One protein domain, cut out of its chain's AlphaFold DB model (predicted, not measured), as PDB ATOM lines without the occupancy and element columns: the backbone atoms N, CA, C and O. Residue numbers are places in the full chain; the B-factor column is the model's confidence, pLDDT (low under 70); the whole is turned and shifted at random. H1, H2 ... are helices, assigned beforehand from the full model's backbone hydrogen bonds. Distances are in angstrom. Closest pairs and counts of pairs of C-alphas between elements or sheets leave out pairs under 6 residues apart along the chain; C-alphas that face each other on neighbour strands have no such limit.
ATOM      1  N   LYS A  26      32.120 -21.807 -31.370       57.97
ATOM      2  CA  LYS A  26      31.827 -21.229 -32.693       57.97
ATOM      3  C   LYS A  26      30.477 -21.656 -33.271       57.97
ATOM      4  O   LYS A  26      30.051 -21.062 -34.257       57.97
ATOM      5  N   SER A  27      29.805 -22.641 -32.672       51.81
ATOM      6  CA  SER A  27      28.498 -23.108 -33.129       51.81
ATOM      7  C   SER A  27      27.509 -23.085 -31.976       51.81
ATOM      8  O   SER A  27      27.545 -23.919 -31.074       51.81
ATOM      9  N   LEU A  28      26.620 -22.095 -31.990       55.78
ATOM     10  CA  LEU A  28      25.521 -22.015 -31.041       55.78
ATOM     11  C   LEU A  28      24.451 -23.041 -31.455       55.78
ATOM     12  O   LEU A  28      23.461 -22.709 -32.103       55.78
ATOM     13  N   HIS A  29      24.671 -24.315 -31.131       53.84
ATOM     14  CA  HIS A  29      23.671 -25.362 -31.324       53.84
ATOM     15  C   HIS A  29      22.615 -25.256 -30.222       53.84
ATOM     16  O   HIS A  29      22.691 -25.924 -29.195       53.84
ATOM     17  N   ILE A  30      21.617 -24.395 -30.426       54.44
ATOM     18  CA  ILE A  30      20.402 -24.409 -29.608       54.44
ATOM     19  C   ILE A  30      19.554 -25.586 -30.096       54.44
ATOM     20  O   ILE A  30      18.651 -25.435 -30.921       54.44
ATOM     21  N   ALA A  31      19.881 -26.788 -29.627       61.69
ATOM     22  CA  ALA A  31      18.964 -27.908 -29.740       61.69
ATOM     23  C   ALA A  31      17.737 -27.596 -28.873       61.69
ATOM     24  O   ALA A  31      17.863 -27.226 -27.705       61.69
ATOM     25  N   ARG A  32      16.533 -27.723 -29.443       73.69
ATOM     26  CA  ARG A  32      15.282 -27.549 -28.679       73.69
ATOM     27  C   ARG A  32      15.087 -28.649 -27.631       73.69
ATOM     28  O   ARG A  32      14.296 -28.477 -26.714       73.69
ATOM     29  N   VAL A  33      15.805 -29.759 -27.786       79.38
ATOM     30  CA  VAL A  33      15.763 -30.930 -26.913       79.38
ATOM     31  C   VAL A  33      17.181 -31.183 -26.397       79.38
ATOM     32  O   VAL A  33      18.099 -31.241 -27.216       79.38
ATOM     33  N   PRO A  34      17.389 -31.328 -25.076       87.25
ATOM     34  CA  PRO A  34      18.692 -31.683 -24.518       87.25
ATOM     35  C   PRO A  34      19.227 -32.999 -25.096       87.25
ATOM     36  O   PRO A  34      18.471 -33.960 -25.242       87.25
ATOM     37  N   ASP A  35      20.536 -33.077 -25.348       85.06
ATOM     38  CA  ASP A  35      21.161 -34.256 -25.977       85.06
ATOM     39  C   ASP A  35      20.873 -35.554 -25.213       85.06
ATOM     40  O   ASP A  35      20.489 -36.553 -25.812       85.06
ATOM     41  N   LYS A  36      20.929 -35.512 -23.878       86.81
ATOM     42  CA  LYS A  36      20.598 -36.666 -23.025       86.81
ATOM     43  C   LYS A  36      19.168 -37.165 -23.229       86.81
ATOM     44  O   LYS A  36      18.920 -38.364 -23.194       86.81
ATOM     45  N   THR A  37      18.222 -36.249 -23.427       88.50
ATOM     46  CA  THR A  37      16.816 -36.589 -23.669       88.50
ATOM     47  C   THR A  37      16.651 -37.232 -25.040       88.50
ATOM     48  O   THR A  37      15.925 -38.211 -25.175       88.50
ATOM     49  N   LYS A  38      17.367 -36.722 -26.049       90.25
ATOM     50  CA  LYS A  38      17.394 -37.317 -27.386       90.25
ATOM     51  C   LYS A  38      17.985 -38.729 -27.364       90.25
ATOM     52  O   LYS A  38      17.393 -39.633 -27.941       90.25
ATOM     53  N   GLU A  39      19.123 -38.919 -26.701       94.19
ATOM     54  CA  GLU A  39      19.774 -40.229 -26.571       94.19
ATOM     55  C   GLU A  39      18.867 -41.241 -25.867       94.19
ATOM     56  O   GLU A  39      18.715 -42.358 -26.353       94.19
ATOM     57  N   ALA A  40      18.203 -40.837 -24.779       94.12
ATOM     58  CA  ALA A  40      17.257 -41.690 -24.064       94.12
ATOM     59  C   ALA A  40      16.059 -42.098 -24.939       94.12
ATOM     60  O   ALA A  40      15.679 -43.264 -24.949       94.12
ATOM     61  N   PHE A  41      15.496 -41.162 -25.710       94.69
ATOM     62  CA  PHE A  41      14.415 -41.463 -26.651       94.69
ATOM     63  C   PHE A  41      14.859 -42.443 -27.744       94.69
ATOM     64  O   PHE A  41      14.136 -43.382 -28.060       94.69
ATOM     65  N   MET A  42      16.052 -42.243 -28.312       95.38
ATOM     66  CA  MET A  42      16.581 -43.137 -29.343       95.38
ATOM     67  C   MET A  42      16.845 -44.543 -28.802       95.38
ATOM     68  O   MET A  42      16.505 -45.512 -29.470       95.38
ATOM     69  N   ALA A  43      17.415 -44.657 -27.600       96.88
ATOM     70  CA  ALA A  43      17.645 -45.948 -26.958       96.88
ATOM     71  C   ALA A  43      16.325 -46.691 -26.703       96.88
ATOM     72  O   ALA A  43      16.215 -47.862 -27.048       96.88
ATOM     73  N   LEU A  44      15.311 -45.984 -26.194       95.19
ATOM     74  CA  LEU A  44      13.971 -46.535 -25.987       95.19
ATOM     75  C   LEU A  44      13.350 -47.032 -27.300       95.19
ATOM     76  O   LEU A  44      12.798 -48.126 -27.349       95.19
ATOM     77  N   ALA A  45      13.443 -46.236 -28.370       96.81
ATOM     78  CA  ALA A  45      12.910 -46.616 -29.675       96.81
ATOM     79  C   ALA A  45      13.602 -47.866 -30.239       96.81
ATOM     80  O   ALA A  45      12.939 -48.732 -30.802       96.81
ATOM     81  N   GLU A  46      14.918 -47.975 -30.076       96.94
ATOM     82  CA  GLU A  46      15.682 -49.131 -30.547       96.94
ATOM     83  C   GLU A  46      15.340 -50.407 -29.760       96.94
ATOM     84  O   GLU A  46      15.149 -51.463 -30.359       96.94
ATOM     85  N   GLU A  47      15.225 -50.299 -28.433       97.06
ATOM     86  CA  GLU A  47      14.992 -51.427 -27.525       97.06
ATOM     87  C   GLU A  47      13.556 -51.965 -27.604       97.06
ATOM     88  O   GLU A  47      13.355 -53.166 -27.787       97.06
ATOM     89  N   GLU A  48      12.561 -51.083 -27.515       94.62
ATOM     90  CA  GLU A  48      11.151 -51.468 -27.354       94.62
ATOM     91  C   GLU A  48      10.371 -51.454 -28.679       94.62
ATOM     92  O   GLU A  48       9.342 -52.115 -28.816       94.62
ATOM     93  N   PHE A  49      10.858 -50.712 -29.681       95.12
ATOM     94  CA  PHE A  49      10.125 -50.449 -30.926       95.12
ATOM     95  C   PHE A  49      10.926 -50.771 -32.196       95.12
ATOM     96  O   PHE A  49      10.534 -50.361 -33.287       95.12
ATOM     97  N   CYS A  50      12.042 -51.503 -32.083       94.38
ATOM     98  CA  CYS A  50      12.904 -51.883 -33.213       94.38
ATOM     99  C   CYS A  50      13.335 -50.692 -34.094       94.38
ATOM    100  O   CYS A  50      13.408 -50.805 -35.320       94.38
ATOM    101  N   GLY A  51      13.567 -49.534 -33.474       93.94
ATOM    102  CA  GLY A  51      13.959 -48.301 -34.154       93.94
ATOM    103  C   GLY A  51      12.794 -47.511 -34.765       93.94
ATOM    104  O   GLY A  51      13.029 -46.503 -35.436       93.94
ATOM    105  N   ASP A  52      11.535 -47.914 -34.542       94.19
ATOM    106  CA  ASP A  52      10.364 -47.139 -34.960       94.19
ATOM    107  C   ASP A  52      10.115 -45.961 -34.006       94.19
ATOM    108  O   ASP A  52       9.400 -46.039 -33.002       94.19
ATOM    109  N   TYR A  53      10.705 -44.820 -34.358       93.62
ATOM    110  CA  TYR A  53      10.547 -43.569 -33.620       93.62
ATOM    111  C   TYR A  53       9.100 -43.056 -33.594       93.62
ATOM    112  O   TYR A  53       8.720 -42.356 -32.654       93.62
ATOM    113  N   GLY A  54       8.293 -43.371 -34.612       92.00
ATOM    114  CA  GLY A  54       6.894 -42.955 -34.670       92.00
ATOM    115  C   GLY A  54       6.063 -43.697 -33.630       92.00
ATOM    116  O   GLY A  54       5.275 -43.081 -32.911       92.00
ATOM    117  N   MET A  55       6.295 -45.004 -33.502       92.19
ATOM    118  CA  MET A  55       5.613 -45.829 -32.510       92.19
ATOM    119  C   MET A  55       6.057 -45.518 -31.084       92.19
ATOM    120  O   MET A  55       5.207 -45.355 -30.209       92.19
ATOM    121  N   ALA A  56       7.362 -45.326 -30.868       93.25
ATOM    122  CA  ALA A  56       7.895 -44.912 -29.573       93.25
ATOM    123  C   ALA A  56       7.294 -43.575 -29.108       93.25
ATOM    124  O   ALA A  56       6.869 -43.433 -27.962       93.25
ATOM    125  N   LEU A  57       7.203 -42.593 -30.012       89.38
ATOM    126  CA  LEU A  57       6.596 -41.300 -29.707       89.38
ATOM    127  C   LEU A  57       5.096 -41.421 -29.428       89.38
ATOM    128  O   LEU A  57       4.609 -40.825 -28.470       89.38
ATOM    129  N   LYS A  58       4.363 -42.189 -30.242       87.31
ATOM    130  CA  LYS A  58       2.935 -42.430 -30.024       87.31
ATOM    131  C   LYS A  58       2.684 -43.033 -28.641       87.31
ATOM    132  O   LYS A  58       1.831 -42.534 -27.916       87.31
ATOM    133  N   TRP A  59       3.448 -44.060 -28.280       90.06
ATOM    134  CA  TRP A  59       3.343 -44.720 -26.983       90.06
ATOM    135  C   TRP A  59       3.607 -43.749 -25.823       90.06
ATOM    136  O   TRP A  59       2.810 -43.683 -24.893       90.06
ATOM    137  N   LEU A  60       4.654 -42.921 -25.923       87.94
ATOM    138  CA  LEU A  60       4.949 -41.892 -24.920       87.94
ATOM    139  C   LEU A  60       3.823 -40.866 -24.767       87.94
ATOM    140  O   LEU A  60       3.607 -40.373 -23.667       87.94
ATOM    141  N   ILE A  61       3.130 -40.508 -25.850       83.50
ATOM    142  CA  ILE A  61       2.006 -39.562 -25.801       83.50
ATOM    143  C   ILE A  61       0.770 -40.224 -25.182       83.50
ATOM    144  O   ILE A  61       0.071 -39.590 -24.392       83.50
ATOM    145  N   ASP A  62       0.508 -41.483 -25.531       81.19
ATOM    146  CA  ASP A  62      -0.633 -42.242 -25.017       81.19
ATOM    147  C   ASP A  62      -0.512 -42.511 -23.503       81.19
ATOM    148  O   ASP A  62      -1.527 -42.558 -22.808       81.19
ATOM    149  N   ASP A  63       0.716 -42.659 -22.989       77.44
ATOM    150  CA  ASP A  63       1.000 -42.992 -21.587       77.44
ATOM    151  C   ASP A  63       1.053 -41.771 -20.648       77.44
ATOM    152  O   ASP A  63       1.320 -41.927 -19.461       77.44
ATOM    153  N   ILE A  64       0.791 -40.542 -21.120       70.12
ATOM    154  CA  ILE A  64       0.714 -39.360 -20.241       70.12
ATOM    155  C   ILE A  64      -0.709 -39.238 -19.664       70.12
ATOM    156  O   ILE A  64      -1.609 -38.715 -20.333       70.12
ATOM    157  N   PRO A  65      -0.958 -39.651 -18.403       54.28
ATOM    158  CA  PRO A  65      -2.281 -39.552 -17.807       54.28
ATOM    159  C   PRO A  65      -2.689 -38.086 -17.628       54.28
ATOM    160  O   PRO A  65      -2.007 -37.296 -16.977       54.28
ATOM    161  N   GLY A  66      -3.852 -37.727 -18.177       60.84
ATOM    162  CA  GLY A  66      -4.481 -36.423 -17.956       60.84
ATOM    163  C   GLY A  66      -4.084 -35.315 -18.933       60.84
ATOM    164  O   GLY A  66      -4.589 -34.202 -18.789       60.84
ATOM    165  N   GLN A  67      -3.248 -35.585 -19.941       60.47
ATOM    166  CA  GLN A  67      -3.116 -34.669 -21.074       60.47
ATOM    167  C   GLN A  67      -4.175 -34.995 -22.125       60.47
ATOM    168  O   GLN A  67      -4.266 -36.114 -22.621       60.47
ATOM    169  N   ASP A  68      -5.012 -34.009 -22.444       68.50
ATOM    170  CA  ASP A  68      -5.996 -34.140 -23.511       68.50
ATOM    171  C   ASP A  68      -5.229 -34.223 -24.837       68.50
ATOM    172  O   ASP A  68      -4.786 -33.207 -25.373       68.50
ATOM    173  N   ILE A  69      -5.027 -35.443 -25.344       67.62
ATOM    174  CA  ILE A  69      -4.318 -35.762 -26.599       67.62
ATOM    175  C   ILE A  69      -4.807 -34.874 -27.761       67.62
ATOM    176  O   ILE A  69      -4.047 -34.543 -28.674       67.62
ATOM    177  N   ARG A  70      -6.055 -34.393 -27.681       66.88
ATOM    178  CA  ARG A  70      -6.652 -33.412 -28.598       66.88
ATOM    179  C   ARG A  70      -5.864 -32.102 -28.710       66.88
ATOM    180  O   ARG A  70      -5.826 -31.523 -29.791       66.88
ATOM    181  N   MET A  71      -5.209 -31.642 -27.644       69.88
ATOM    182  CA  MET A  71      -4.372 -30.439 -27.684       69.88
ATOM    183  C   MET A  71      -3.113 -30.643 -28.529       69.88
ATOM    184  O   MET A  71      -2.772 -29.772 -29.328       69.88
ATOM    185  N   PHE A  72      -2.447 -31.795 -28.400       71.81
ATOM    186  CA  PHE A  72      -1.287 -32.114 -29.235       71.81
ATOM    187  C   PHE A  72      -1.687 -32.325 -30.689       71.81
ATOM    188  O   PHE A  72      -1.019 -31.801 -31.575       71.81
ATOM    189  N   ALA A  73      -2.802 -33.018 -30.934       76.00
ATOM    190  CA  ALA A  73      -3.340 -33.188 -32.280       76.00
ATOM    191  C   ALA A  73      -3.604 -31.831 -32.956       76.00
ATOM    192  O   ALA A  73      -3.125 -31.596 -34.060       76.00
ATOM    193  N   SER A  74      -4.252 -30.896 -32.251       78.69
ATOM    194  CA  SER A  74      -4.502 -29.542 -32.762       78.69
ATOM    195  C   SER A  74      -3.212 -28.773 -33.057       78.69
ATOM    196  O   SER A  74      -3.130 -28.085 -34.072       78.69
ATOM    197  N   GLN A  75      -2.190 -28.885 -32.200       84.00
ATOM    198  CA  GLN A  75      -0.898 -28.230 -32.434       84.00
ATOM    199  C   GLN A  75      -0.146 -28.830 -33.626       84.00
ATOM    200  O   GLN A  75       0.499 -28.096 -34.375       84.00
ATOM    201  N   ILE A  76      -0.223 -30.150 -33.810       85.56
ATOM    202  CA  ILE A  76       0.379 -30.843 -34.953       85.56
ATOM    203  C   ILE A  76      -0.316 -30.423 -36.248       85.56
ATOM    204  O   ILE A  76       0.367 -30.065 -37.202       85.56
ATOM    205  N   GLU A  77      -1.650 -30.393 -36.273       87.25
ATOM    206  CA  GLU A  77      -2.422 -29.929 -37.432       87.25
ATOM    207  C   GLU A  77      -2.090 -28.478 -37.804       87.25
ATOM    208  O   GLU A  77      -1.912 -28.155 -38.980       87.25
ATOM    209  N   ASP A  78      -1.944 -27.596 -36.813       91.94
ATOM    210  CA  ASP A  78      -1.555 -26.208 -37.059       91.94
ATOM    211  C   ASP A  78      -0.122 -26.074 -37.586       91.94
ATOM    212  O   ASP A  78       0.143 -25.250 -38.467       91.94
ATOM    213  N   HIS A  79       0.810 -26.888 -37.087       92.19
ATOM    214  CA  HIS A  79       2.172 -26.930 -37.617       92.19
ATOM    215  C   HIS A  79       2.212 -27.457 -39.053       92.19
ATOM    216  O   HIS A  79       2.895 -26.860 -39.884       92.19
ATOM    217  N   GLU A  80       1.460 -28.513 -39.353       91.94
ATOM    218  CA  GLU A  80       1.359 -29.098 -40.690       91.94
ATOM    219  C   GLU A  80       0.816 -28.076 -41.694       91.94
ATOM    220  O   GLU A  80       1.421 -27.828 -42.738       91.94
ATOM    221  N   ARG A  81      -0.261 -27.373 -41.325       92.19
ATOM    222  CA  ARG A  81      -0.832 -26.283 -42.125       92.19
ATOM    223  C   ARG A  81       0.206 -25.201 -42.429       92.19
ATOM    224  O   ARG A  81       0.339 -24.756 -43.566       92.19
ATOM    225  N   ARG A  82       0.977 -24.795 -41.418       93.50
ATOM    226  CA  ARG A  82       2.006 -23.759 -41.561       93.50
ATOM    227  C   ARG A  82       3.177 -24.212 -42.432       93.50
ATOM    228  O   ARG A  82       3.724 -23.397 -43.171       93.50
ATOM    229  N   ILE A  83       3.580 -25.479 -42.341       91.56
ATOM    230  CA  ILE A  83       4.613 -26.055 -43.211       91.56
ATOM    231  C   ILE A  83       4.123 -26.031 -44.657       91.56
ATOM    232  O   ILE A  83       4.820 -25.486 -45.507       91.56
ATOM    233  N   GLN A  84       2.896 -26.483 -44.919       91.69
ATOM    234  CA  GLN A  84       2.308 -26.446 -46.261       91.69
ATOM    235  C   GLN A  84       2.220 -25.021 -46.823       91.69
ATOM    236  O   GLN A  84       2.552 -24.786 -47.984       91.69
ATOM    237  N   GLU A  85       1.841 -24.033 -46.011       91.25
ATOM    238  CA  GLU A  85       1.860 -22.622 -46.418       91.25
ATOM    239  C   GLU A  85       3.272 -22.144 -46.794       91.25
ATOM    240  O   GLU A  85       3.448 -21.453 -47.799       91.25
ATOM    241  N   LEU A  86       4.290 -22.521 -46.020       86.12
ATOM    242  CA  LEU A  86       5.684 -22.170 -46.298       86.12
ATOM    243  C   LEU A  86       6.240 -22.889 -47.531       86.12
ATOM    244  O   LEU A  86       6.996 -22.284 -48.283       86.12
ATOM    245  N   GLU A  87       5.857 -24.142 -47.758       86.38
ATOM    246  CA  GLU A  87       6.263 -24.924 -48.929       86.38
ATOM    247  C   GLU A  87       5.534 -24.480 -50.203       86.38
ATOM    248  O   GLU A  87       6.099 -24.506 -51.295       86.38
ATOM    249  N   SER A  88       4.288 -24.018 -50.071       86.00
ATOM    250  CA  SER A  88       3.496 -23.484 -51.186       86.00
ATOM    251  C   SER A  88       3.941 -22.088 -51.629       86.00
ATOM    252  O   SER A  88       3.655 -21.676 -52.760       86.00
ATOM    253  N   ARG A  89       4.692 -21.358 -50.789       81.62
ATOM    254  CA  ARG A  89       5.407 -20.156 -51.225       81.62
ATOM    255  C   ARG A  89       6.480 -20.567 -52.228       81.62
ATOM    256  O   ARG A  89       7.564 -21.014 -51.862       81.62
TER     257      ARG A  89
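What this domain is: This is residues 26 to 89 of the 118 residues of an uncharacterized protein of marine sediment metagenome (UniProt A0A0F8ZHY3). The longest helix, H3, makes an open arm, of which residues 73 to 88 stick out together with Arg 89, beyond a corner made by two shorter helices, H1 and H2, which pack about perpendicular to each other. From H1 a tail with no named element, residues 26 to 34, also sticks out. The printed part has 64 residues with three named helices, in the order H1, H2, H3, and no named strand; its class is all helix. The whole is loose, with a radius of gyration of the C-alphas of 15.1 A, and spans 41 by 40 by 23 A.

Where its parts are: Find C-alpha 69 at (-4.318, -35.762, -26.599); from there H3, residues 69 to 88, runs 28.6 A to C-alpha 88 at (3.496, -23.484, -51.186). Before it in the chain, look for H2 at residues 53 to 62, 14.2 A long. Earlier still, H1 takes residues 35 to 49 and runs 20.2 A from C-alpha 35 at (21.161, -34.256, -25.977).

How they stand to each other: Start at H3, which touches no helix. H2 and H3 are close but not clearly touching; their closest C-alphas, those of Ile 61 and Ile 69, are 7.4 A apart. Their lines stand at a steep tilt of 39 degrees, opposite ways. Farther out, H1 and H2 touch, and their closest C-alphas, those of Ala 45 and Ala 56, are 5.3 A apart. The lines of these two helices are about perpendicular, at 84 degrees. H1 and H3 are apart. In H1, H2 and H3 every O i to N i+4 pair is within hydrogen-bond range.

The domain as a whole: The two C-alphas farthest apart are those of Lys 26 and Gly 66, at 42.0 A. The printed part has no cut. Look at residues 50 to 52 for the tight link from H1 to H2, and at residues 63 to 68 for the short link from H2 to H3. The mean pLDDT of the printed part is 82.9, and the model's confidence is under 70 at residues 26 to 31 and at residues 65 to 71, of which 69 to 71 belong to H3.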